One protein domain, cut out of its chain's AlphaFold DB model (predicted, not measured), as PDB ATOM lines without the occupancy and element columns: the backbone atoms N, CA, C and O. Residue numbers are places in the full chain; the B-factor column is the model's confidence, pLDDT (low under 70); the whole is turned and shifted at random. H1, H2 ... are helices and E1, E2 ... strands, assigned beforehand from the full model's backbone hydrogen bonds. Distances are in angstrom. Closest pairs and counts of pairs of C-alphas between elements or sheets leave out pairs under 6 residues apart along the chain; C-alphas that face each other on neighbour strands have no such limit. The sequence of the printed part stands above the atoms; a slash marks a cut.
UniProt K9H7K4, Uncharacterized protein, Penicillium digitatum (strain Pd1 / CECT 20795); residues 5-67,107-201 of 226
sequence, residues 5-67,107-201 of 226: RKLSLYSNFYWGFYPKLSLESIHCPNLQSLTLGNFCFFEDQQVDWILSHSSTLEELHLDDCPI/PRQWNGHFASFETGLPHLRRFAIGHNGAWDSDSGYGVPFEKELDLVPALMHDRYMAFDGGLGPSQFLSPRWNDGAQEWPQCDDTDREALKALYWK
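Overview. This is residues 5 to 67 and 107 to 201 of the 226 residues of an uncharacterized protein of Penicillium digitatum (strain Pd1 / CECT 20795) (UniProt K9H7K4). With little regular structure, the chain winds in stacked turns: parallel strands E1, E2, E3, E4, in that order, form a wall opposite a curved row of helices H1, H2, H3, with E5 beyond the strands' ends. Of 158 printed residues, 58 are in these named elements, class mixed. The whole is compact, radius of gyration of the C-alphas 15.4 A, spanning 43 by 35 by 30 A.

Along the chain. E1 is residues 6 to 9, from C-alpha 6 at (-29.675, -25.438, -50.755); E2 33 to 37; H1 44 to 51; E3 59 to 63; H2 110 to 120; E4 126 to 131; E5 160 to 164; H3 188 to 201, 20.0 A, to C-alpha 201 at (-33.328, -45.166, -39.950).

Arrangement. E2, H1, E3 make a strand-helix-strand unit, parallel neighbours joined through a helix, its crossover right-handed; N 34 and O 59, 3.0 A, are within hydrogen-bond range. H2 touches H1, closest C-alphas 120 and 51, 6.0 A, and H3, 111 and 191, 4.2 A. H3 only grazes the sheet. Each helix has every O i to N i+4 pair within range.

Size, cuts and confidence. Residues 68 to 106 are cut out; C-alphas 67 and 107 are 9.8 A apart. Long links follow E1, E4 and E5. Eight residues, among them 178 to 182, have pLDDT under 70.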
ATOM      1  N   ARG A   5     -32.345 -22.495 -49.349       96.75
ATOM      2  CA  ARG A   5     -32.813 -23.881 -49.178       96.75
ATOM      3  C   ARG A   5     -31.761 -24.926 -49.522       96.75
ATOM      4  O   ARG A   5     -31.822 -26.025 -48.992       96.75
ATOM      5  N   LYS A   6     -30.803 -24.584 -50.383       96.31
ATOM      6  CA  LYS A   6     -29.675 -25.438 -50.755       96.31
ATOM      7  C   LYS A   6     -28.380 -24.666 -50.535       96.31
ATOM      8  O   LYS A   6     -28.290 -23.511 -50.951       96.31
ATOM      9  N   LEU A   7     -27.414 -25.296 -49.877       95.38
ATOM     10  CA  LEU A   7     -26.063 -24.781 -49.690       95.38
ATOM     11  C   LEU A   7     -25.071 -25.876 -50.077       95.38
ATOM     12  O   LEU A   7     -25.014 -26.904 -49.409       95.38
ATOM     13  N   SER A   8     -24.280 -25.625 -51.116       95.06
ATOM     14  CA  SER A   8     -23.180 -26.499 -51.530       95.06
ATOM     15  C   SER A   8     -21.868 -25.739 -51.361       95.06
ATOM     16  O   SER A   8     -21.697 -24.668 -51.946       95.06
ATOM     17  N   LEU A   9     -20.958 -26.269 -50.546       94.19
ATOM     18  CA  LEU A   9     -19.635 -25.699 -50.302       94.19
ATOM     19  C   LEU A   9     -18.570 -26.712 -50.711       94.19
ATOM     20  O   LEU A   9     -18.484 -27.795 -50.140       94.19
ATOM     21  N   TYR A  10     -17.754 -26.327 -51.685       92.19
ATOM     22  CA  TYR A  10     -16.712 -27.161 -52.270       92.19
ATOM     23  C   TYR A  10     -15.389 -26.409 -52.330       92.19
ATOM     24  O   TYR A  10     -15.350 -25.188 -52.491       92.19
ATOM     25  N   SER A  11     -14.301 -27.164 -52.237       90.88
ATOM     26  CA  SER A  11     -12.940 -26.683 -52.433       90.88
ATOM     27  C   SER A  11     -12.084 -27.825 -52.971       90.88
ATOM     28  O   SER A  11     -12.246 -28.966 -52.548       90.88
ATOM     29  N   ASN A  12     -11.141 -27.506 -53.859       88.06
ATOM     30  CA  ASN A  12     -10.129 -28.459 -54.338       88.06
ATOM     31  C   ASN A  12      -9.089 -28.806 -53.260       88.06
ATOM     32  O   ASN A  12      -8.293 -29.720 -53.433       88.06
ATOM     33  N   PHE A  13      -9.078 -28.056 -52.160       88.94
ATOM     34  CA  PHE A  13      -8.255 -28.331 -50.990       88.94
ATOM     35  C   PHE A  13      -9.141 -28.600 -49.784       88.94
ATOM     36  O   PHE A  13     -10.192 -27.968 -49.632       88.94
ATOM     37  N   TYR A  14      -8.656 -29.455 -48.890       93.19
ATOM     38  CA  TYR A  14      -9.206 -29.600 -47.551       93.19
ATOM     39  C   TYR A  14      -9.360 -28.241 -46.857       93.19
ATOM     40  O   TYR A  14      -8.487 -27.376 -46.954       93.19
ATOM     41  N   TRP A  15     -10.494 -28.026 -46.191       94.19
ATOM     42  CA  TRP A  15     -10.829 -26.741 -45.571       94.19
ATOM     43  C   TRP A  15     -11.620 -26.912 -44.273       94.19
ATOM     44  O   TRP A  15     -11.986 -28.012 -43.872       94.19
ATOM     45  N   GLY A  16     -11.846 -25.802 -43.571       94.38
ATOM     46  CA  GLY A  16     -12.476 -25.783 -42.251       94.38
ATOM     47  C   GLY A  16     -11.428 -25.711 -41.149       94.38
ATOM     48  O   GLY A  16     -11.510 -24.824 -40.301       94.38
ATOM     49  N   PHE A  17     -10.411 -26.580 -41.203       94.88
ATOM     50  CA  PHE A  17      -9.263 -26.519 -40.294       94.88
ATOM     51  C   PHE A  17      -8.181 -25.566 -40.803       94.88
ATOM     52  O   PHE A  17      -7.787 -24.626 -40.115       94.88
ATOM     53  N   TYR A  18      -7.715 -25.802 -42.031       90.31
ATOM     54  CA  TYR A  18      -6.681 -25.004 -42.677       90.31
ATOM     55  C   TYR A  18      -6.950 -24.943 -44.193       90.31
ATOM     56  O   TYR A  18      -6.746 -25.949 -44.862       90.31
ATOM     57  N   PRO A  19      -7.408 -23.802 -44.743       89.75
ATOM     58  CA  PRO A  19      -7.698 -22.555 -44.036       89.75
ATOM     59  C   PRO A  19      -8.869 -22.706 -43.053       89.75
ATOM     60  O   PRO A  19      -9.812 -23.466 -43.295       89.75
ATOM     61  N   LYS A  20      -8.807 -21.963 -41.939       90.06
ATOM     62  CA  LYS A  20      -9.858 -21.993 -40.920       90.06
ATOM     63  C   LYS A  20     -11.164 -21.391 -41.438       90.06
ATOM     64  O   LYS A  20     -11.149 -20.305 -42.019       90.06
ATOM     65  N   LEU A  21     -12.291 -22.037 -41.143       90.44
ATOM     66  CA  LEU A  21     -13.625 -21.458 -41.303       90.44
ATOM     67  C   LEU A  21     -14.430 -21.640 -40.016       90.44
ATOM     68  O   LEU A  21     -14.522 -22.747 -39.494       90.44
ATOM     69  N   SER A  22     -15.057 -20.563 -39.535       87.06
ATOM     70  CA  SER A  22     -16.044 -20.640 -38.456       87.06
ATOM     71  C   SER A  22     -17.456 -20.549 -39.029       87.06
ATOM     72  O   SER A  22     -17.791 -19.586 -39.720       87.06
ATOM     73  N   LEU A  23     -18.276 -21.557 -38.726       85.25
ATOM     74  CA  LEU A  23     -19.685 -21.635 -39.123       85.25
ATOM     75  C   LEU A  23     -20.643 -21.184 -38.006       85.25
ATOM     76  O   LEU A  23     -21.840 -21.065 -38.241       85.25
ATOM     77  N   GLU A  24     -20.133 -20.873 -36.810       80.94
ATOM     78  CA  GLU A  24     -20.928 -20.621 -35.593       80.94
ATOM     79  C   GLU A  24     -21.940 -19.472 -35.732       80.94
ATOM     80  O   GLU A  24     -22.988 -19.474 -35.092       80.94
ATOM     81  N   SER A  25     -21.640 -18.482 -36.576       86.06
ATOM     82  CA  SER A  25     -22.508 -17.318 -36.811       86.06
ATOM     83  C   SER A  25     -23.415 -17.457 -38.039       86.06
ATOM     84  O   SER A  25     -24.188 -16.545 -38.342       86.06
ATOM     85  N   ILE A  26     -23.336 -18.581 -38.754       90.25
ATOM     86  CA  ILE A  26     -24.077 -18.823 -39.989       90.25
ATOM     87  C   ILE A  26     -25.225 -19.774 -39.682       90.25
ATOM     88  O   ILE A  26     -25.015 -20.958 -39.449       90.25
ATOM     89  N   HIS A  27     -26.454 -19.275 -39.750       92.56
ATOM     90  CA  HIS A  27     -27.644 -20.111 -39.644       92.56
ATOM     91  C   HIS A  27     -28.592 -19.839 -40.811       92.56
ATOM     92  O   HIS A  27     -28.942 -18.687 -41.097       92.56
ATOM     93  N   CYS A  28     -28.999 -20.908 -41.490       94.88
ATOM     94  CA  CYS A  28     -29.876 -20.864 -42.653       94.88
ATOM     95  C   CYS A  28     -31.219 -21.520 -42.289       94.88
ATOM     96  O   CYS A  28     -31.387 -22.715 -42.496       94.88
ATOM     97  N   PRO A  29     -32.208 -20.770 -41.772       94.06
ATOM     98  CA  PRO A  29     -33.385 -21.343 -41.102       94.06
ATOM     99  C   PRO A  29     -34.325 -22.166 -41.998       94.06
ATOM    100  O   PRO A  29     -35.258 -22.773 -41.491       94.06
ATOM    101  N   ASN A  30     -34.119 -22.151 -43.317       96.88
ATOM    102  CA  ASN A  30     -34.912 -22.893 -44.298       96.88
ATOM    103  C   ASN A  30     -34.052 -23.878 -45.107       96.88
ATOM    104  O   ASN A  30     -34.439 -24.251 -46.214       96.88
ATOM    105  N   LEU A  31     -32.871 -24.243 -44.598       97.88
ATOM    106  CA  LEU A  31     -31.925 -25.106 -45.293       97.88
ATOM    107  C   LEU A  31     -32.455 -26.541 -45.355       97.88
ATOM    108  O   LEU A  31     -32.571 -27.211 -44.339       97.88
ATOM    109  N   GLN A  32     -32.746 -27.008 -46.563       98.25
ATOM    110  CA  GLN A  32     -33.259 -28.350 -46.831       98.25
ATOM    111  C   GLN A  32     -32.177 -29.290 -47.356       98.25
ATOM    112  O   GLN A  32     -32.262 -30.489 -47.124       98.25
ATOM    113  N   SER A  33     -31.163 -28.765 -48.040       98.06
ATOM    114  CA  SER A  33     -30.087 -29.559 -48.631       98.06
ATOM    115  C   SER A  33     -28.737 -28.913 -48.331       98.06
ATOM    116  O   SER A  33     -28.538 -27.722 -48.597       98.06
ATOM    117  N   LEU A  34     -27.836 -29.690 -47.735       97.75
ATOM    118  CA  LEU A  34     -26.477 -29.285 -47.406       97.75
ATOM    119  C   LEU A  34     -25.484 -30.243 -48.055       97.75
ATOM    120  O   LEU A  34     -25.528 -31.449 -47.808       97.75
ATOM    121  N   THR A  35     -24.539 -29.681 -48.797       97.50
ATOM    122  CA  THR A  35     -23.412 -30.426 -49.347       97.50
ATOM    123  C   THR A  35     -22.097 -29.788 -48.942       97.50
ATOM    124  O   THR A  35     -21.905 -28.580 -49.099       97.50
ATOM    125  N   LEU A  36     -21.191 -30.614 -48.434       97.06
ATOM    126  CA  LEU A  36     -19.834 -30.240 -48.071       97.06
ATOM    127  C   LEU A  36     -18.874 -31.148 -48.832       97.06
ATOM    128  O   LEU A  36     -18.995 -32.365 -48.736       97.06
ATOM    129  N   GLY A  37     -17.932 -30.561 -49.569       95.56
ATOM    130  CA  GLY A  37     -16.852 -31.300 -50.213       95.56
ATOM    131  C   GLY A  37     -15.482 -30.912 -49.684       95.56
ATOM    132  O   GLY A  37     -15.202 -29.715 -49.595       95.56
ATOM    133  N   ASN A  38     -14.641 -31.889 -49.340       95.12
ATOM    134  CA  ASN A  38     -13.331 -31.694 -48.702       95.12
ATOM    135  C   ASN A  38     -13.379 -30.913 -47.370       95.12
ATOM    136  O   ASN A  38     -12.396 -30.294 -46.954       95.12
ATOM    137  N   PHE A  39     -14.519 -30.906 -46.674       96.88
ATOM    138  CA  PHE A  39     -14.634 -30.244 -45.374       96.88
ATOM    139  C   PHE A  39     -14.081 -31.131 -44.258       96.88
ATOM    140  O   PHE A  39     -14.530 -32.260 -44.072       96.88
ATOM    141  N   CYS A  40     -13.130 -30.611 -43.486       96.88
ATOM    142  CA  CYS A  40     -12.511 -31.341 -42.389       96.88
ATOM    143  C   CYS A  40     -13.286 -31.172 -41.087       96.88
ATOM    144  O   CYS A  40     -13.399 -30.052 -40.592       96.88
ATOM    145  N   PHE A  41     -13.697 -32.275 -40.473       97.75
ATOM    146  CA  PHE A  41     -14.213 -32.317 -39.106       97.75
ATOM    147  C   PHE A  41     -13.063 -32.448 -38.101       97.75
ATOM    148  O   PHE A  41     -12.172 -33.269 -38.271       97.75
ATOM    149  N   PHE A  42     -13.056 -31.636 -37.054       96.38
ATOM    150  CA  PHE A  42     -12.014 -31.615 -36.024       96.38
ATOM    151  C   PHE A  42     -12.527 -31.146 -34.657       96.38
ATOM    152  O   PHE A  42     -11.770 -31.178 -33.694       96.38
ATOM    153  N   GLU A  43     -13.776 -30.687 -34.563       95.12
ATOM    154  CA  GLU A  43     -14.423 -30.213 -33.339       95.12
ATOM    155  C   GLU A  43     -15.936 -30.500 -33.401       95.12
ATOM    156  O   GLU A  43     -16.558 -30.456 -34.467       95.12
ATOM    157  N   ASP A  44     -16.558 -30.748 -32.244       95.19
ATOM    158  CA  ASP A  44     -17.985 -31.104 -32.155       95.19
ATOM    159  C   ASP A  44     -18.907 -29.979 -32.653       95.19
ATOM    160  O   ASP A  44     -19.970 -30.249 -33.214       95.19
ATOM    161  N   GLN A  45     -18.463 -28.720 -32.555       94.75
ATOM    162  CA  GLN A  45     -19.202 -27.543 -33.017       94.75
ATOM    163  C   GLN A  45     -19.585 -27.625 -34.505       94.75
ATOM    164  O   GLN A  45     -20.579 -27.033 -34.922       94.75
ATOM    165  N   GLN A  46     -18.815 -28.348 -35.324       96.12
ATOM    166  CA  GLN A  46     -19.109 -28.512 -36.749       96.12
ATOM    167  C   GLN A  46     -20.304 -29.442 -36.976       96.12
ATOM    168  O   GLN A  46     -21.131 -29.185 -37.850       96.12
ATOM    169  N   VAL A  47     -20.427 -30.484 -36.154       97.31
ATOM    170  CA  VAL A  47     -21.600 -31.365 -36.135       97.31
ATOM    171  C   VAL A  47     -22.793 -30.608 -35.566       97.31
ATOM    172  O   VAL A  47     -23.856 -30.611 -36.181       97.31
ATOM    173  N   ASP A  48     -22.611 -29.888 -34.456       96.88
ATOM    174  CA  ASP A  48     -23.668 -29.078 -33.837       96.88
ATOM    175  C   ASP A  48     -24.236 -28.039 -34.813       96.88
ATOM    176  O   ASP A  48     -25.446 -27.807 -34.849       96.88
ATOM    177  N   TRP A  49     -23.391 -27.449 -35.661       97.19
ATOM    178  CA  TRP A  49     -23.833 -26.543 -36.718       97.19
ATOM    179  C   TRP A  49     -24.750 -27.235 -37.738       97.19
ATOM    180  O   TRP A  49     -25.802 -26.685 -38.078       97.19
ATOM    181  N   ILE A  50     -24.418 -28.450 -38.186       97.94
ATOM    182  CA  ILE A  50     -25.301 -29.241 -39.063       97.94
ATOM    183  C   ILE A  50     -26.626 -29.518 -38.339       97.94
ATOM    184  O   ILE A  50     -27.698 -29.226 -38.872       97.94
ATOM    185  N   LEU A  51     -26.561 -29.995 -37.093       98.00
ATOM    186  CA  LEU A  51     -27.732 -30.318 -36.269       98.00
ATOM    187  C   LEU A  51     -28.601 -29.100 -35.934       98.00
ATOM    188  O   LEU A  51     -29.808 -29.240 -35.723       98.00
ATOM    189  N   SER A  52     -28.039 -27.889 -35.945       97.06
ATOM    190  CA  SER A  52     -28.813 -26.655 -35.765       97.06
ATOM    191  C   SER A  52     -29.890 -26.466 -36.843       97.06
ATOM    192  O   SER A  52     -30.861 -25.746 -36.618       97.06
ATOM    193  N   HIS A  53     -29.769 -27.157 -37.982       97.56
ATOM    194  CA  HIS A  53     -30.734 -27.160 -39.084       97.56
ATOM    195  C   HIS A  53     -31.737 -28.331 -39.015       97.56
ATOM    196  O   HIS A  53     -32.503 -28.543 -39.952       97.56
ATOM    197  N   SER A  54     -31.772 -29.075 -37.904       97.69
ATOM    198  CA  SER A  54     -32.592 -30.285 -37.693       97.69
ATOM    199  C   SER A  54     -34.076 -30.151 -38.036       97.69
ATOM    200  O   SER A  54     -34.697 -31.134 -38.435       97.69
ATOM    201  N   SER A  55     -34.653 -28.955 -37.906       97.31
ATOM    202  CA  SER A  55     -36.061 -28.686 -38.213       97.31
ATOM    203  C   SER A  55     -36.382 -28.633 -39.709       97.31
ATOM    204  O   SER A  55     -37.555 -28.694 -40.071       97.31
ATOM    205  N   THR A  56     -35.375 -28.497 -40.577       98.06
ATOM    206  CA  THR A  56     -35.579 -28.282 -42.021       98.06
ATOM    207  C   THR A  56     -34.695 -29.133 -42.920       98.06
ATOM    208  O   THR A  56     -35.079 -29.349 -44.066       98.06
ATOM    209  N   LEU A  57     -33.563 -29.640 -42.426       98.56
ATOM    210  CA  LEU A  57     -32.604 -30.377 -43.240       98.56
ATOM    211  C   LEU A  57     -33.162 -31.750 -43.654       98.56
ATOM    212  O   LEU A  57     -33.460 -32.596 -42.812       98.56
ATOM    213  N   GLU A  58     -33.288 -31.955 -44.964       98.56
ATOM    214  CA  GLU A  58     -33.817 -33.168 -45.598       98.56
ATOM    215  C   GLU A  58     -32.719 -33.973 -46.316       98.56
ATOM    216  O   GLU A  58     -32.831 -35.196 -46.424       98.56
ATOM    217  N   GLU A  59     -31.655 -33.313 -46.779       98.25
ATOM    218  CA  GLU A  59     -30.546 -33.922 -47.520       98.25
ATOM    219  C   GLU A  59     -29.188 -33.459 -46.966       98.25
ATOM    220  O   GLU A  59     -28.958 -32.261 -46.783       98.25
ATOM    221  N   LEU A  60     -28.283 -34.411 -46.722       98.31
ATOM    222  CA  LEU A  60     -26.906 -34.159 -46.290       98.31
ATOM    223  C   LEU A  60     -25.925 -34.983 -47.130       98.31
ATOM    224  O   LEU A  60     -25.988 -36.212 -47.124       98.31
ATOM    225  N   HIS A  61     -25.011 -34.301 -47.818       97.38
ATOM    226  CA  HIS A  61     -23.988 -34.902 -48.675       97.38
ATOM    227  C   HIS A  61     -22.589 -34.509 -48.183       97.38
ATOM    228  O   HIS A  61     -22.284 -33.321 -48.054       97.38
ATOM    229  N   LEU A  62     -21.749 -35.505 -47.905       97.62
ATOM    230  CA  LEU A  62     -20.390 -35.367 -47.388       97.62
ATOM    231  C   LEU A  62     -19.408 -35.998 -48.383       97.62
ATOM    232  O   LEU A  62     -19.191 -37.205 -48.394       97.62
ATOM    233  N   ASP A  63     -18.846 -35.172 -49.248       95.31
ATOM    234  CA  ASP A  63     -18.035 -35.583 -50.393       95.31
ATOM    235  C   ASP A  63     -16.546 -35.436 -50.044       95.31
ATOM    236  O   ASP A  63     -16.085 -34.330 -49.765       95.31
ATOM    237  N   ASP A  64     -15.812 -36.541 -49.918       94.06
ATOM    238  CA  ASP A  64     -14.412 -36.572 -49.462       94.06
ATOM    239  C   ASP A  64     -14.143 -35.743 -48.188       94.06
ATOM    240  O   ASP A  64     -13.110 -35.095 -48.027       94.06
ATOM    241  N   CYS A  65     -15.091 -35.731 -47.250       97.00
ATOM    242  CA  CYS A  65     -14.917 -35.062 -45.962       97.00
ATOM    243  C   CYS A  65     -14.120 -35.953 -44.993       97.00
ATOM    244  O   CYS A  65     -14.601 -37.039 -44.660       97.00
ATOM    245  N   PRO A  66     -12.953 -35.522 -44.474       96.38
ATOM    246  CA  PRO A  66     -12.230 -36.279 -43.458       96.38
ATOM    247  C   PRO A  66     -12.532 -35.792 -42.032       96.38
ATOM    248  O   PRO A  66     -12.909 -34.642 -41.803       96.38
ATOM    249  N   ILE A  67     -12.250 -36.643 -41.047       97.75
ATOM    250  CA  ILE A  67     -12.016 -36.256 -39.655       97.75
ATOM    251  C   ILE A  67     -10.508 -36.060 -39.460       97.75
ATOM    252  O   ILE A  67      -9.722 -36.993 -39.626       97.75
ATOM    253  N   PRO A 107     -11.089 -36.759 -30.410       94.44
ATOM    254  CA  PRO A 107     -11.400 -38.140 -30.052       94.44
ATOM    255  C   PRO A 107     -12.624 -38.707 -30.783       94.44
ATOM    256  O   PRO A 107     -12.862 -39.912 -30.707       94.44
ATOM    257  N   ARG A 108     -13.443 -37.863 -31.427       95.62
ATOM    258  CA  ARG A 108     -14.672 -38.318 -32.080       95.62
ATOM    259  C   ARG A 108     -14.353 -38.996 -33.413       95.62
ATOM    260  O   ARG A 108     -13.430 -38.613 -34.126       95.62
ATOM    261  N   GLN A 109     -15.149 -40.008 -33.721       96.44
ATOM    262  CA  GLN A 109     -15.068 -40.841 -34.916       96.44
ATOM    263  C   GLN A 109     -16.347 -40.701 -35.755       96.44
ATOM    264  O   GLN A 109     -17.358 -40.155 -35.289       96.44
ATOM    265  N   TRP A 110     -16.311 -41.202 -36.989       97.38
ATOM    266  CA  TRP A 110     -17.436 -41.164 -37.921       97.38
ATOM    267  C   TRP A 110     -18.660 -41.889 -37.369       97.38
ATOM    268  O   TRP A 110     -19.763 -41.359 -37.492       97.38
ATOM    269  N   ASN A 111     -18.484 -43.009 -36.660       96.88
ATOM    270  CA  ASN A 111     -19.565 -43.686 -35.942       96.88
ATOM    271  C   ASN A 111     -20.401 -42.728 -35.062       96.88
ATOM    272  O   ASN A 111     -21.632 -42.760 -35.078       96.88
ATOM    273  N   GLY A 112     -19.742 -41.819 -34.345       98.06
ATOM    274  CA  GLY A 112     -20.354 -40.824 -33.481       98.06
ATOM    275  C   GLY A 112     -21.015 -39.698 -34.270       98.06
ATOM    276  O   GLY A 112     -22.047 -39.184 -33.835       98.06
ATOM    277  N   HIS A 113     -20.462 -39.306 -35.421       98.44
ATOM    278  CA  HIS A 113     -21.119 -38.369 -36.340       98.44
ATOM    279  C   HIS A 113     -22.400 -38.977 -36.922       98.44
ATOM    280  O   HIS A 113     -23.458 -38.361 -36.812       98.44
ATOM    281  N   PHE A 114     -22.343 -40.209 -37.437       98.38
ATOM    282  CA  PHE A 114     -23.507 -40.908 -37.984       98.38
ATOM    283  C   PHE A 114     -24.608 -41.085 -36.936       98.38
ATOM    284  O   PHE A 114     -25.754 -40.733 -37.206       98.38
ATOM    285  N   ALA A 115     -24.268 -41.503 -35.712       98.25
ATOM    286  CA  ALA A 115     -25.229 -41.596 -34.609       98.25
ATOM    287  C   ALA A 115     -25.845 -40.231 -34.234       98.25
ATOM    288  O   ALA A 115     -27.028 -40.137 -33.891       98.25
ATOM    289  N   SER A 116     -25.064 -39.147 -34.328       98.56
ATOM    290  CA  SER A 116     -25.572 -37.784 -34.112       98.56
ATOM    291  C   SER A 116     -26.560 -37.378 -35.206       98.56
ATOM    292  O   SER A 116     -27.595 -36.796 -34.901       98.56
ATOM    293  N   PHE A 117     -26.290 -37.713 -36.467       98.56
ATOM    294  CA  PHE A 117     -27.210 -37.446 -37.576       98.56
ATOM    295  C   PHE A 117     -28.482 -38.294 -37.482       98.56
ATOM    296  O   PHE A 117     -29.577 -37.767 -37.660       98.56
ATOM    297  N   GLU A 118     -28.355 -39.573 -37.122       97.50
ATOM    298  CA  GLU A 118     -29.477 -40.507 -36.961       97.50
ATOM    299  C   GLU A 118     -30.497 -40.008 -35.927       97.50
ATOM    300  O   GLU A 118     -31.713 -40.098 -36.126       97.50
ATOM    301  N   THR A 119     -29.998 -39.482 -34.808       97.62
ATOM    302  CA  THR A 119     -30.827 -39.031 -33.684       97.62
ATOM    303  C   THR A 119     -31.203 -37.552 -33.773       97.62
ATOM    304  O   THR A 119     -32.283 -37.166 -33.327       97.62
ATOM    305  N   GLY A 120     -30.331 -36.728 -34.353       98.19
ATOM    306  CA  GLY A 120     -30.432 -35.273 -34.362       98.19
ATOM    307  C   GLY A 120     -31.059 -34.663 -35.615       98.19
ATOM    308  O   GLY A 120     -31.411 -33.488 -35.578       98.19
ATOM    309  N   LEU A 121     -31.237 -35.414 -36.709       98.56
ATOM    310  CA  LEU A 121     -31.844 -34.916 -37.951       98.56
ATOM    311  C   LEU A 121     -33.156 -35.663 -38.269       98.56
ATOM    312  O   LEU A 121     -33.190 -36.535 -39.138       98.56
ATOM    313  N   PRO A 122     -34.276 -35.327 -37.598       97.88
ATOM    314  CA  PRO A 122     -35.532 -36.076 -37.710       97.88
ATOM    315  C   PRO A 122     -36.199 -35.991 -39.091       97.88
ATOM    316  O   PRO A 122     -37.068 -36.808 -39.401       97.88
ATOM    317  N   HIS A 123     -35.829 -35.000 -39.905       98.19
ATOM    318  CA  HIS A 123     -36.357 -34.799 -41.254       98.19
ATOM    319  C   HIS A 123     -35.418 -35.292 -42.359       98.19
ATOM    320  O   HIS A 123     -35.790 -35.199 -43.529       98.19
ATOM    321  N   LEU A 124     -34.258 -35.860 -42.006       98.56
ATOM    322  CA  LEU A 124     -33.298 -36.381 -42.971       98.56
ATOM    323  C   LEU A 124     -33.911 -37.543 -43.758       98.56
ATOM    324  O   LEU A 124     -34.397 -38.524 -43.193       98.56
ATOM    325  N   ARG A 125     -33.895 -37.412 -45.080       97.12
ATOM    326  CA  ARG A 125     -34.422 -38.393 -46.040       97.12
ATOM    327  C   ARG A 125     -33.345 -38.920 -46.964       97.12
ATOM    328  O   ARG A 125     -33.499 -40.017 -47.491       97.12
ATOM    329  N   ARG A 126     -32.294 -38.130 -47.186       96.12
ATOM    330  CA  ARG A 126     -31.131 -38.544 -47.961       96.12
ATOM    331  C   ARG A 126     -29.854 -38.223 -47.221       96.12
ATOM    332  O   ARG A 126     -29.641 -37.091 -46.793       96.12
ATOM    333  N   PHE A 127     -29.006 -39.228 -47.113       96.62
ATOM    334  CA  PHE A 127     -27.649 -39.096 -46.630       96.62
ATOM    335  C   PHE A 127     -26.700 -39.683 -47.667       96.62
ATOM    336  O   PHE A 127     -26.953 -40.759 -48.208       96.62
ATOM    337  N   ALA A 128     -25.598 -39.008 -47.939       93.44
ATOM    338  CA  ALA A 128     -24.533 -39.559 -48.755       93.44
ATOM    339  C   ALA A 128     -23.187 -39.157 -48.164       93.44
ATOM    340  O   ALA A 128     -22.985 -38.003 -47.790       93.44
ATOM    341  N   ILE A 129     -22.278 -40.121 -48.082       94.31
ATOM    342  CA  ILE A 129     -20.865 -39.911 -47.785       94.31
ATOM    343  C   ILE A 129     -20.066 -40.744 -48.774       94.31
ATOM    344  O   ILE A 129     -20.462 -41.879 -49.025       94.31
ATOM    345  N   GLY A 130     -18.996 -40.207 -49.349       91.50
ATOM    346  CA  GLY A 130     -18.162 -40.956 -50.285       91.50
ATOM    347  C   GLY A 130     -17.404 -40.051 -51.232       91.50
ATOM    348  O   GLY A 130     -16.940 -39.000 -50.799       91.50
ATOM    349  N   HIS A 131     -17.318 -40.454 -52.498       89.94
ATOM    350  CA  HIS A 131     -16.494 -39.784 -53.500       89.94
ATOM    351  C   HIS A 131     -17.250 -39.495 -54.797       89.94
ATOM    352  O   HIS A 131     -18.007 -40.328 -55.306       89.94
ATOM    353  N   ASN A 132     -17.035 -38.305 -55.349       89.62
ATOM    354  CA  ASN A 132     -17.568 -37.908 -56.642       89.62
ATOM    355  C   ASN A 132     -16.496 -37.974 -57.737       89.62
ATOM    356  O   ASN A 132     -15.568 -37.176 -57.737       89.62
ATOM    357  N   GLY A 133     -16.676 -38.825 -58.751       85.44
ATOM    358  CA  GLY A 133     -15.690 -38.964 -59.837       85.44
ATOM    359  C   GLY A 133     -15.443 -37.692 -60.668       85.44
ATOM    360  O   GLY A 133     -14.550 -37.661 -61.507       85.44
ATOM    361  N   ALA A 134     -16.211 -36.610 -60.475       86.19
ATOM    362  CA  ALA A 134     -15.877 -35.314 -61.066       86.19
ATOM    363  C   ALA A 134     -14.622 -34.664 -60.452       86.19
ATOM    364  O   ALA A 134     -14.050 -33.781 -61.101       86.19
ATOM    365  N   TRP A 135     -14.183 -35.098 -59.264       84.94
ATOM    366  CA  TRP A 135     -12.871 -34.751 -58.711       84.94
ATOM    367  C   TRP A 135     -11.734 -35.220 -59.627       84.94
ATOM    368  O   TRP A 135     -10.771 -34.482 -59.838       84.94
ATOM    369  N   ASP A 136     -11.913 -36.371 -60.279       83.00
ATOM    370  CA  ASP A 136     -10.917 -37.026 -61.140       83.00
ATOM    371  C   ASP A 136     -10.828 -36.428 -62.550       83.00
ATOM    372  O   ASP A 136     -10.259 -37.023 -63.465       83.00
ATOM    373  N   SER A 137     -11.422 -35.253 -62.780       78.56
ATOM    374  CA  SER A 137     -11.374 -34.629 -64.101       78.56
ATOM    375  C   SER A 137      -9.924 -34.404 -64.555       78.56
ATOM    376  O   SER A 137      -9.116 -33.858 -63.801       78.56
ATOM    377  N   ASP A 138      -9.633 -34.683 -65.830       67.88
ATOM    378  CA  ASP A 138      -8.305 -34.491 -66.450       67.88
ATOM    379  C   ASP A 138      -7.724 -33.075 -66.270       67.88
ATOM    380  O   ASP A 138      -6.525 -32.846 -66.415       67.88
ATOM    381  N   SER A 139      -8.580 -32.092 -65.971       70.62
ATOM    382  CA  SER A 139      -8.175 -30.709 -65.721       70.62
ATOM    383  C   SER A 139      -7.471 -30.493 -64.377       70.62
ATOM    384  O   SER A 139      -6.854 -29.447 -64.199       70.62
ATOM    385  N   GLY A 140      -7.585 -31.429 -63.424       63.09
ATOM    386  CA  GLY A 140      -7.030 -31.315 -62.068       63.09
ATOM    387  C   GLY A 140      -7.672 -30.232 -61.187       63.09
ATOM    388  O   GLY A 140      -7.208 -29.991 -60.074       63.09
ATOM    389  N   TYR A 141      -8.723 -29.558 -61.670       66.94
ATOM    390  CA  TYR A 141      -9.413 -28.470 -60.964       66.94
ATOM    391  C   TYR A 141     -10.934 -28.647 -60.918       66.94
ATOM    392  O   TYR A 141     -11.649 -27.700 -60.574       66.94
ATOM    393  N   GLY A 142     -11.431 -29.826 -61.296       77.25
ATOM    394  CA  GLY A 142     -12.853 -30.140 -61.277       77.25
ATOM    395  C   GLY A 142     -13.395 -30.111 -59.854       77.25
ATOM    396  O   GLY A 142     -12.967 -30.887 -59.012       77.25
ATOM    397  N   VAL A 143     -14.358 -29.223 -59.603       83.81
ATOM    398  CA  VAL A 143     -15.225 -29.302 -58.424       83.81
ATOM    399  C   VAL A 143     -16.535 -29.981 -58.835       83.81
ATOM    400  O   VAL A 143     -17.089 -29.619 -59.881       83.81
ATOM    401  N   PRO A 144     -17.089 -30.910 -58.041       85.00
ATOM    402  CA  PRO A 144     -18.368 -31.576 -58.315       85.00
ATOM    403  C   PRO A 144     -19.573 -30.661 -58.015       85.00
ATOM    404  O   PRO A 144     -20.598 -31.079 -57.477       85.00
ATOM    405  N   PHE A 145     -19.464 -29.376 -58.355       82.00
ATOM    406  CA  PHE A 145     -20.546 -28.415 -58.188       82.00
ATOM    407  C   PHE A 145     -21.748 -28.824 -59.053       82.00
ATOM    408  O   PHE A 145     -21.573 -29.162 -60.222       82.00
ATOM    409  N   GLU A 146     -22.951 -28.816 -58.465       84.62
ATOM    410  CA  GLU A 146     -24.204 -29.303 -59.078       84.62
ATOM    411  C   GLU A 146     -24.226 -30.802 -59.433       84.62
ATOM    412  O   GLU A 146     -25.163 -31.269 -60.082       84.62
ATOM    413  N   LYS A 147     -23.235 -31.574 -58.973       85.31
ATOM    414  CA  LYS A 147     -23.151 -33.030 -59.151       85.31
ATOM    415  C   LYS A 147     -23.322 -33.785 -57.841       85.31
ATOM    416  O   LYS A 147     -22.884 -34.921 -57.715       85.31
ATOM    417  N   GLU A 148     -23.970 -33.184 -56.845       84.88
ATOM    418  CA  GLU A 148     -24.020 -33.745 -55.485       84.88
ATOM    419  C   GLU A 148     -24.761 -35.096 -55.420       84.88
ATOM    420  O   GLU A 148     -24.565 -35.876 -54.487       84.88
ATOM    421  N   LEU A 149     -25.601 -35.381 -56.422       84.56
ATOM    422  CA  LEU A 149     -26.325 -36.646 -56.589       84.56
ATOM    423  C   LEU A 149     -25.500 -37.748 -57.270       84.56
ATOM    424  O   LEU A 149     -25.891 -38.908 -57.186       84.56
ATOM    425  N   ASP A 150     -24.377 -37.401 -57.903       87.19
ATOM    426  CA  ASP A 150     -23.449 -38.356 -58.528       87.19
ATOM    427  C   ASP A 150     -22.448 -38.926 -57.505       87.19
ATOM    428  O   ASP A 150     -21.596 -39.744 -57.848       87.19
ATOM    429  N   LEU A 151     -22.535 -38.478 -56.247       87.69
ATOM    430  CA  LEU A 151     -21.706 -38.933 -55.137       87.69
ATOM    431  C   LEU A 151     -21.893 -40.439 -54.922       87.69
ATOM    432  O   LEU A 151     -22.973 -40.886 -54.525       87.69
ATOM    433  N   VAL A 152     -20.829 -41.209 -55.145       86.56
ATOM    434  CA  VAL A 152     -20.822 -42.656 -54.933       86.56
ATOM    435  C   VAL A 152     -20.672 -42.922 -53.434       86.56
ATOM    436  O   VAL A 152     -19.652 -42.522 -52.865       86.56
ATOM    437  N   PRO A 153     -21.651 -43.565 -52.766       84.44
ATOM    438  CA  PRO A 153     -21.580 -43.784 -51.327       84.44
ATOM    439  C   PRO A 153     -20.437 -44.732 -50.946       84.44
ATOM    440  O   PRO A 153     -20.427 -45.880 -51.369       84.44
ATOM    441  N   ALA A 154     -19.488 -44.274 -50.130       85.25
ATOM    442  CA  ALA A 154     -18.338 -45.059 -49.693       85.25
ATOM    443  C   ALA A 154     -17.748 -44.524 -48.377       85.25
ATOM    444  O   ALA A 154     -17.764 -43.323 -48.102       85.25
ATOM    445  N   LEU A 155     -17.169 -45.417 -47.569       88.12
ATOM    446  CA  LEU A 155     -16.270 -45.021 -46.484       88.12
ATOM    447  C   LEU A 155     -14.846 -44.962 -47.033       88.12
ATOM    448  O   LEU A 155     -14.188 -45.983 -47.230       88.12
ATOM    449  N   MET A 156     -14.379 -43.743 -47.291       87.31
ATOM    450  CA  MET A 156     -13.058 -43.514 -47.869       87.31
ATOM    451  C   MET A 156     -11.948 -43.928 -46.892       87.31
ATOM    452  O   MET A 156     -12.062 -43.725 -45.681       87.31
ATOM    453  N   HIS A 157     -10.840 -44.463 -47.410       84.06
ATOM    454  CA  HIS A 157      -9.640 -44.746 -46.609       84.06
ATOM    455  C   HIS A 157      -9.103 -43.470 -45.929       84.06
ATOM    456  O   HIS A 157      -8.673 -43.491 -44.778       84.06
ATOM    457  N   ASP A 158      -9.236 -42.327 -46.607       88.69
ATOM    458  CA  ASP A 158      -8.808 -41.011 -46.120       88.69
ATOM    459  C   ASP A 158      -9.841 -40.325 -45.216       88.69
ATOM    460  O   ASP A 158      -9.701 -39.154 -44.877       88.69
ATOM    461  N   ARG A 159     -10.883 -41.036 -44.766       93.31
ATOM    462  CA  ARG A 159     -11.897 -40.465 -43.865       93.31
ATOM    463  C   ARG A 159     -11.335 -40.064 -42.496       93.31
ATOM    464  O   ARG A 159     -11.994 -39.306 -41.788       93.31
ATOM    465  N   TYR A 160     -10.147 -40.553 -42.132       94.38
ATOM    466  CA  TYR A 160      -9.343 -40.056 -41.017       94.38
ATOM    467  C   TYR A 160      -8.006 -39.548 -41.536       94.38
ATOM    468  O   TYR A 160      -7.233 -40.296 -42.127       94.38
ATOM    469  N   MET A 161      -7.709 -38.284 -41.258       94.44
ATOM    470  CA  MET A 161      -6.465 -37.638 -41.665       94.44
ATOM    471  C   MET A 161      -5.749 -37.029 -40.464       94.44
ATOM    472  O   MET A 161      -6.359 -36.720 -39.438       94.44
ATOM    473  N   ALA A 162      -4.442 -36.829 -40.595       94.56
ATOM    474  CA  ALA A 162      -3.676 -36.015 -39.660       94.56
ATOM    475  C   ALA A 162      -3.231 -34.713 -40.337       94.56
ATOM    476  O   ALA A 162      -3.135 -34.635 -41.559       94.56
ATOM    477  N   PHE A 163      -2.953 -33.683 -39.546       94.38
ATOM    478  CA  PHE A 163      -2.378 -32.428 -40.028       94.38
ATOM    479  C   PHE A 163      -0.983 -32.220 -39.438       94.38
ATOM    480  O   PHE A 163      -0.817 -32.348 -38.225       94.38
ATOM    481  N   ASP A 164      -0.000 -31.839 -40.254       92.50
ATOM    482  CA  ASP A 164       1.328 -31.424 -39.796       92.50
ATOM    483  C   ASP A 164       1.755 -30.100 -40.446       92.50
ATOM    484  O   ASP A 164       2.103 -30.034 -41.624       92.50
ATOM    485  N   GLY A 165       1.775 -29.031 -39.647       90.12
ATOM    486  CA  GLY A 165       2.176 -27.695 -40.090       90.12
ATOM    487  C   GLY A 165       3.660 -27.557 -40.448       90.12
ATOM    488  O   GLY A 165       4.049 -26.522 -40.985       90.12
ATOM    489  N   GLY A 166       4.488 -28.563 -40.145       85.88
ATOM    490  CA  GLY A 166       5.891 -28.631 -40.555       85.88
ATOM    491  C   GLY A 166       6.124 -29.280 -41.916       85.88
ATOM    492  O   GLY A 166       7.254 -29.246 -42.402       85.88
ATOM    493  N   LEU A 167       5.089 -29.858 -42.531       84.00
ATOM    494  CA  LEU A 167       5.182 -30.496 -43.841       84.00
ATOM    495  C   LEU A 167       4.679 -29.573 -44.954       84.00
ATOM    496  O   LEU A 167       3.777 -28.757 -44.776       84.00
ATOM    497  N   GLY A 168       5.286 -29.701 -46.129       77.31
ATOM    498  CA  GLY A 168       4.877 -29.027 -47.356       77.31
ATOM    499  C   GLY A 168       5.276 -29.872 -48.570       77.31
ATOM    500  O   GLY A 168       6.222 -30.654 -48.468       77.31
ATOM    501  N   PRO A 169       4.582 -29.752 -49.717       72.31
ATOM    502  CA  PRO A 169       3.540 -28.768 -50.019       72.31
ATOM    503  C   PRO A 169       2.139 -29.100 -49.467       72.31
ATOM    504  O   PRO A 169       1.306 -28.201 -49.437       72.31
ATOM    505  N   SER A 170       1.884 -30.335 -49.010       81.31
ATOM    506  CA  SER A 170       0.622 -30.734 -48.361       81.31
ATOM    507  C   SER A 170       0.838 -31.011 -46.875       81.31
ATOM    508  O   SER A 170       1.608 -31.897 -46.514       81.31
ATOM    509  N   GLN A 171       0.141 -30.267 -46.016       90.00
ATOM    510  CA  GLN A 171       0.122 -30.480 -44.564       90.00
ATOM    511  C   GLN A 171      -0.810 -31.623 -44.143       90.00
ATOM    512  O   GLN A 171      -0.754 -32.075 -43.000       90.00
ATOM    513  N   PHE A 172      -1.703 -32.055 -45.034       91.69
ATOM    514  CA  PHE A 172      -2.680 -33.097 -44.756       91.69
ATOM    515  C   PHE A 172      -2.067 -34.459 -45.053       91.69
ATOM    516  O   PHE A 172      -1.668 -34.755 -46.180       91.69
ATOM    517  N   LEU A 173      -1.984 -35.273 -44.011       91.31
ATOM    518  CA  LEU A 173      -1.438 -36.613 -44.041       91.31
ATOM    519  C   LEU A 173      -2.577 -37.607 -44.204       91.31
ATOM    520  O   LEU A 173      -3.484 -37.670 -43.369       91.31
ATOM    521  N   SER A 174      -2.486 -38.383 -45.276       87.31
ATOM    522  CA  SER A 174      -3.357 -39.517 -45.541       87.31
ATOM    523  C   SER A 174      -2.685 -40.812 -45.067       87.31
ATOM    524  O   SER A 174      -1.467 -40.966 -45.241       87.31
ATOM    525  N   PRO A 175      -3.464 -41.763 -44.529       82.19
ATOM    526  CA  PRO A 175      -2.974 -43.104 -44.236       82.19
ATOM    527  C   PRO A 175      -2.429 -43.827 -45.479       82.19
ATOM    528  O   PRO A 175      -1.484 -44.597 -45.348       82.19
ATOM    529  N   ARG A 176      -2.912 -43.516 -46.695       74.75
ATOM    530  CA  ARG A 176      -2.425 -44.119 -47.956       74.75
ATOM    531  C   ARG A 176      -0.953 -43.837 -48.234       74.75
ATOM    532  O   ARG A 176      -0.254 -44.665 -48.806       74.75
ATOM    533  N   TRP A 177      -0.478 -42.651 -47.862       72.25
ATOM    534  CA  TRP A 177       0.899 -42.226 -48.142       72.25
ATOM    535  C   TRP A 177       1.798 -42.259 -46.908       72.25
ATOM    536  O   TRP A 177       2.998 -42.012 -47.023       72.25
ATOM    537  N   ASN A 178       1.235 -42.526 -45.726       69.56
ATOM    538  CA  ASN A 178       1.941 -42.380 -44.457       69.56
ATOM    539  C   ASN A 178       1.617 -43.511 -43.462       69.56
ATOM    540  O   ASN A 178       1.361 -43.282 -42.278       69.56
ATOM    541  N   ASP A 179       1.645 -44.742 -43.970       56.97
ATOM    542  CA  ASP A 179       1.333 -45.989 -43.252       56.97
ATOM    543  C   ASP A 179       2.303 -46.278 -42.078       56.97
ATOM    544  O   ASP A 179       1.947 -46.882 -41.073       56.97
ATOM    545  N   GLY A 180       3.543 -45.773 -42.134       55.25
ATOM    546  CA  GLY A 180       4.593 -46.142 -41.172       55.25
ATOM    547  C   GLY A 180       4.815 -45.210 -39.971       55.25
ATOM    548  O   GLY A 180       5.540 -45.593 -39.053       55.25
ATOM    549  N   ALA A 181       4.275 -43.986 -39.967       57.28
ATOM    550  CA  ALA A 181       4.660 -42.963 -38.980       57.28
ATOM    551  C   ALA A 181       3.602 -42.678 -37.903       57.28
ATOM    552  O   ALA A 181       3.903 -42.006 -36.913       57.28
ATOM    553  N   GLN A 182       2.365 -43.148 -38.087       66.19
ATOM    554  CA  GLN A 182       1.222 -42.711 -37.293       66.19
ATOM    555  C   GLN A 182       0.275 -43.877 -36.985       66.19
ATOM    556  O   GLN A 182      -0.097 -44.637 -37.868       66.19
ATOM    557  N   GLU A 183      -0.157 -43.996 -35.728       83.31
ATOM    558  CA  GLU A 183      -1.266 -44.886 -35.366       83.31
ATOM    559  C   GLU A 183      -2.583 -44.265 -35.856       83.31
ATOM    560  O   GLU A 183      -3.023 -43.238 -35.323       83.31
ATOM    561  N   TRP A 184      -3.169 -44.859 -36.898       88.50
ATOM    562  CA  TRP A 184      -4.443 -44.456 -37.498       88.50
ATOM    563  C   TRP A 184      -5.637 -45.116 -36.786       88.50
ATOM    564  O   TRP A 184      -5.508 -46.257 -36.329       88.50
ATOM    565  N   PRO A 185      -6.808 -44.451 -36.690       90.00
ATOM    566  CA  PRO A 185      -7.989 -45.024 -36.039       90.00
ATOM    567  C   PRO A 185      -8.432 -46.364 -36.651       90.00
ATOM    568  O   PRO A 185      -8.871 -46.418 -37.794       90.00
ATOM    569  N   GLN A 186      -8.382 -47.440 -35.862       87.56
ATOM    570  CA  GLN A 186      -8.835 -48.783 -36.248       87.56
ATOM    571  C   GLN A 186     -10.327 -48.950 -35.917       87.56
ATOM    572  O   GLN A 186     -10.682 -49.504 -34.877       87.56
ATOM    573  N   CYS A 187     -11.208 -48.374 -36.737       88.00
ATOM    574  CA  CYS A 187     -12.645 -48.275 -36.435       88.00
ATOM    575  C   CYS A 187     -13.571 -48.540 -37.634       88.00
ATOM    576  O   CYS A 187     -14.752 -48.201 -37.574       88.00
ATOM    577  N   ASP A 188     -13.060 -49.180 -38.693       86.88
ATOM    578  CA  ASP A 188     -13.799 -49.449 -39.938       86.88
ATOM    579  C   ASP A 188     -15.148 -50.128 -39.691       86.88
ATOM    580  O   ASP A 188     -16.181 -49.615 -40.118       86.88
ATOM    581  N   ASP A 189     -15.165 -51.223 -38.927       86.69
ATOM    582  CA  ASP A 189     -16.399 -51.960 -38.639       86.69
ATOM    583  C   ASP A 189     -17.402 -51.123 -37.845       86.69
ATOM    584  O   ASP A 189     -18.602 -51.153 -38.108       86.69
ATOM    585  N   THR A 190     -16.933 -50.329 -36.879       92.12
ATOM    586  CA  THR A 190     -17.847 -49.532 -36.051       92.12
ATOM    587  C   THR A 190     -18.431 -48.356 -36.837       92.12
ATOM    588  O   THR A 190     -19.619 -48.060 -36.700       92.12
ATOM    589  N   ASP A 191     -17.629 -47.705 -37.684       93.19
ATOM    590  CA  ASP A 191     -18.101 -46.660 -38.601       93.19
ATOM    591  C   ASP A 191     -19.130 -47.223 -39.587       93.19
ATOM    592  O   ASP A 191     -20.184 -46.622 -39.808       93.19
ATOM    593  N   ARG A 192     -18.848 -48.410 -40.130       89.88
ATOM    594  CA  ARG A 192     -19.708 -49.138 -41.065       89.88
ATOM    595  C   ARG A 192     -21.064 -49.484 -40.458       89.88
ATOM    596  O   ARG A 192     -22.092 -49.207 -41.075       89.88
ATOM    597  N   GLU A 193     -21.091 -50.058 -39.258       89.81
ATOM    598  CA  GLU A 193     -22.348 -50.406 -38.587       89.81
ATOM    599  C   GLU A 193     -23.175 -49.166 -38.228       89.81
ATOM    600  O   GLU A 193     -24.395 -49.160 -38.410       89.81
ATOM    601  N   ALA A 194     -22.532 -48.078 -37.798       95.00
ATOM    602  CA  ALA A 194     -23.226 -46.820 -37.534       95.00
ATOM    603  C   ALA A 194     -23.797 -46.184 -38.816       95.00
ATOM    604  O   ALA A 194     -24.915 -45.664 -38.807       95.00
ATOM    605  N   LEU A 195     -23.076 -46.268 -39.937       94.00
ATOM    606  CA  LEU A 195     -23.567 -45.802 -41.233       94.00
ATOM    607  C   LEU A 195     -24.780 -46.618 -41.710       94.00
ATOM    608  O   LEU A 195     -25.785 -46.046 -42.138       94.00
ATOM    609  N   LYS A 196     -24.731 -47.951 -41.579       91.31
ATOM    610  CA  LYS A 196     -25.879 -48.835 -41.857       91.31
ATOM    611  C   LYS A 196     -27.095 -48.464 -41.011       91.31
ATOM    612  O   LYS A 196     -28.205 -48.401 -41.540       91.31
ATOM    613  N   ALA A 197     -26.896 -48.214 -39.716       94.12
ATOM    614  CA  ALA A 197     -27.968 -47.811 -38.809       94.12
ATOM    615  C   ALA A 197     -28.628 -46.498 -39.262       94.12
ATOM    616  O   ALA A 197     -29.857 -46.420 -39.336       94.12
ATOM    617  N   LEU A 198     -27.823 -45.510 -39.674       96.31
ATOM    618  CA  LEU A 198     -28.318 -44.261 -40.251       96.31
ATOM    619  C   LEU A 198     -29.147 -44.505 -41.523       96.31
ATOM    620  O   LEU A 198     -30.273 -44.013 -41.615       96.31
ATOM    621  N   TYR A 199     -28.648 -45.299 -42.476       94.69
ATOM    622  CA  TYR A 199     -29.394 -45.619 -43.702       94.69
ATOM    623  C   TYR A 199     -30.706 -46.350 -43.428       94.69
ATOM    624  O   TYR A 199     -31.748 -45.999 -43.993       94.69
ATOM    625  N   TRP A 200     -30.680 -47.318 -42.512       93.88
ATOM    626  CA  TRP A 200     -31.869 -48.032 -42.067       93.88
ATOM    627  C   TRP A 200     -32.908 -47.077 -41.471       93.88
ATOM    628  O   TRP A 200     -34.087 -47.127 -41.832       93.88
ATOM    629  N   LYS A 201     -32.470 -46.160 -40.599       95.81
ATOM    630  CA  LYS A 201     -33.328 -45.166 -39.950       95.81
ATOM    631  C   LYS A 201     -34.063 -44.288 -40.960       95.81
ATOM    632  O   LYS A 201     -35.272 -44.085 -40.816       95.81
TER     633      LYS A 201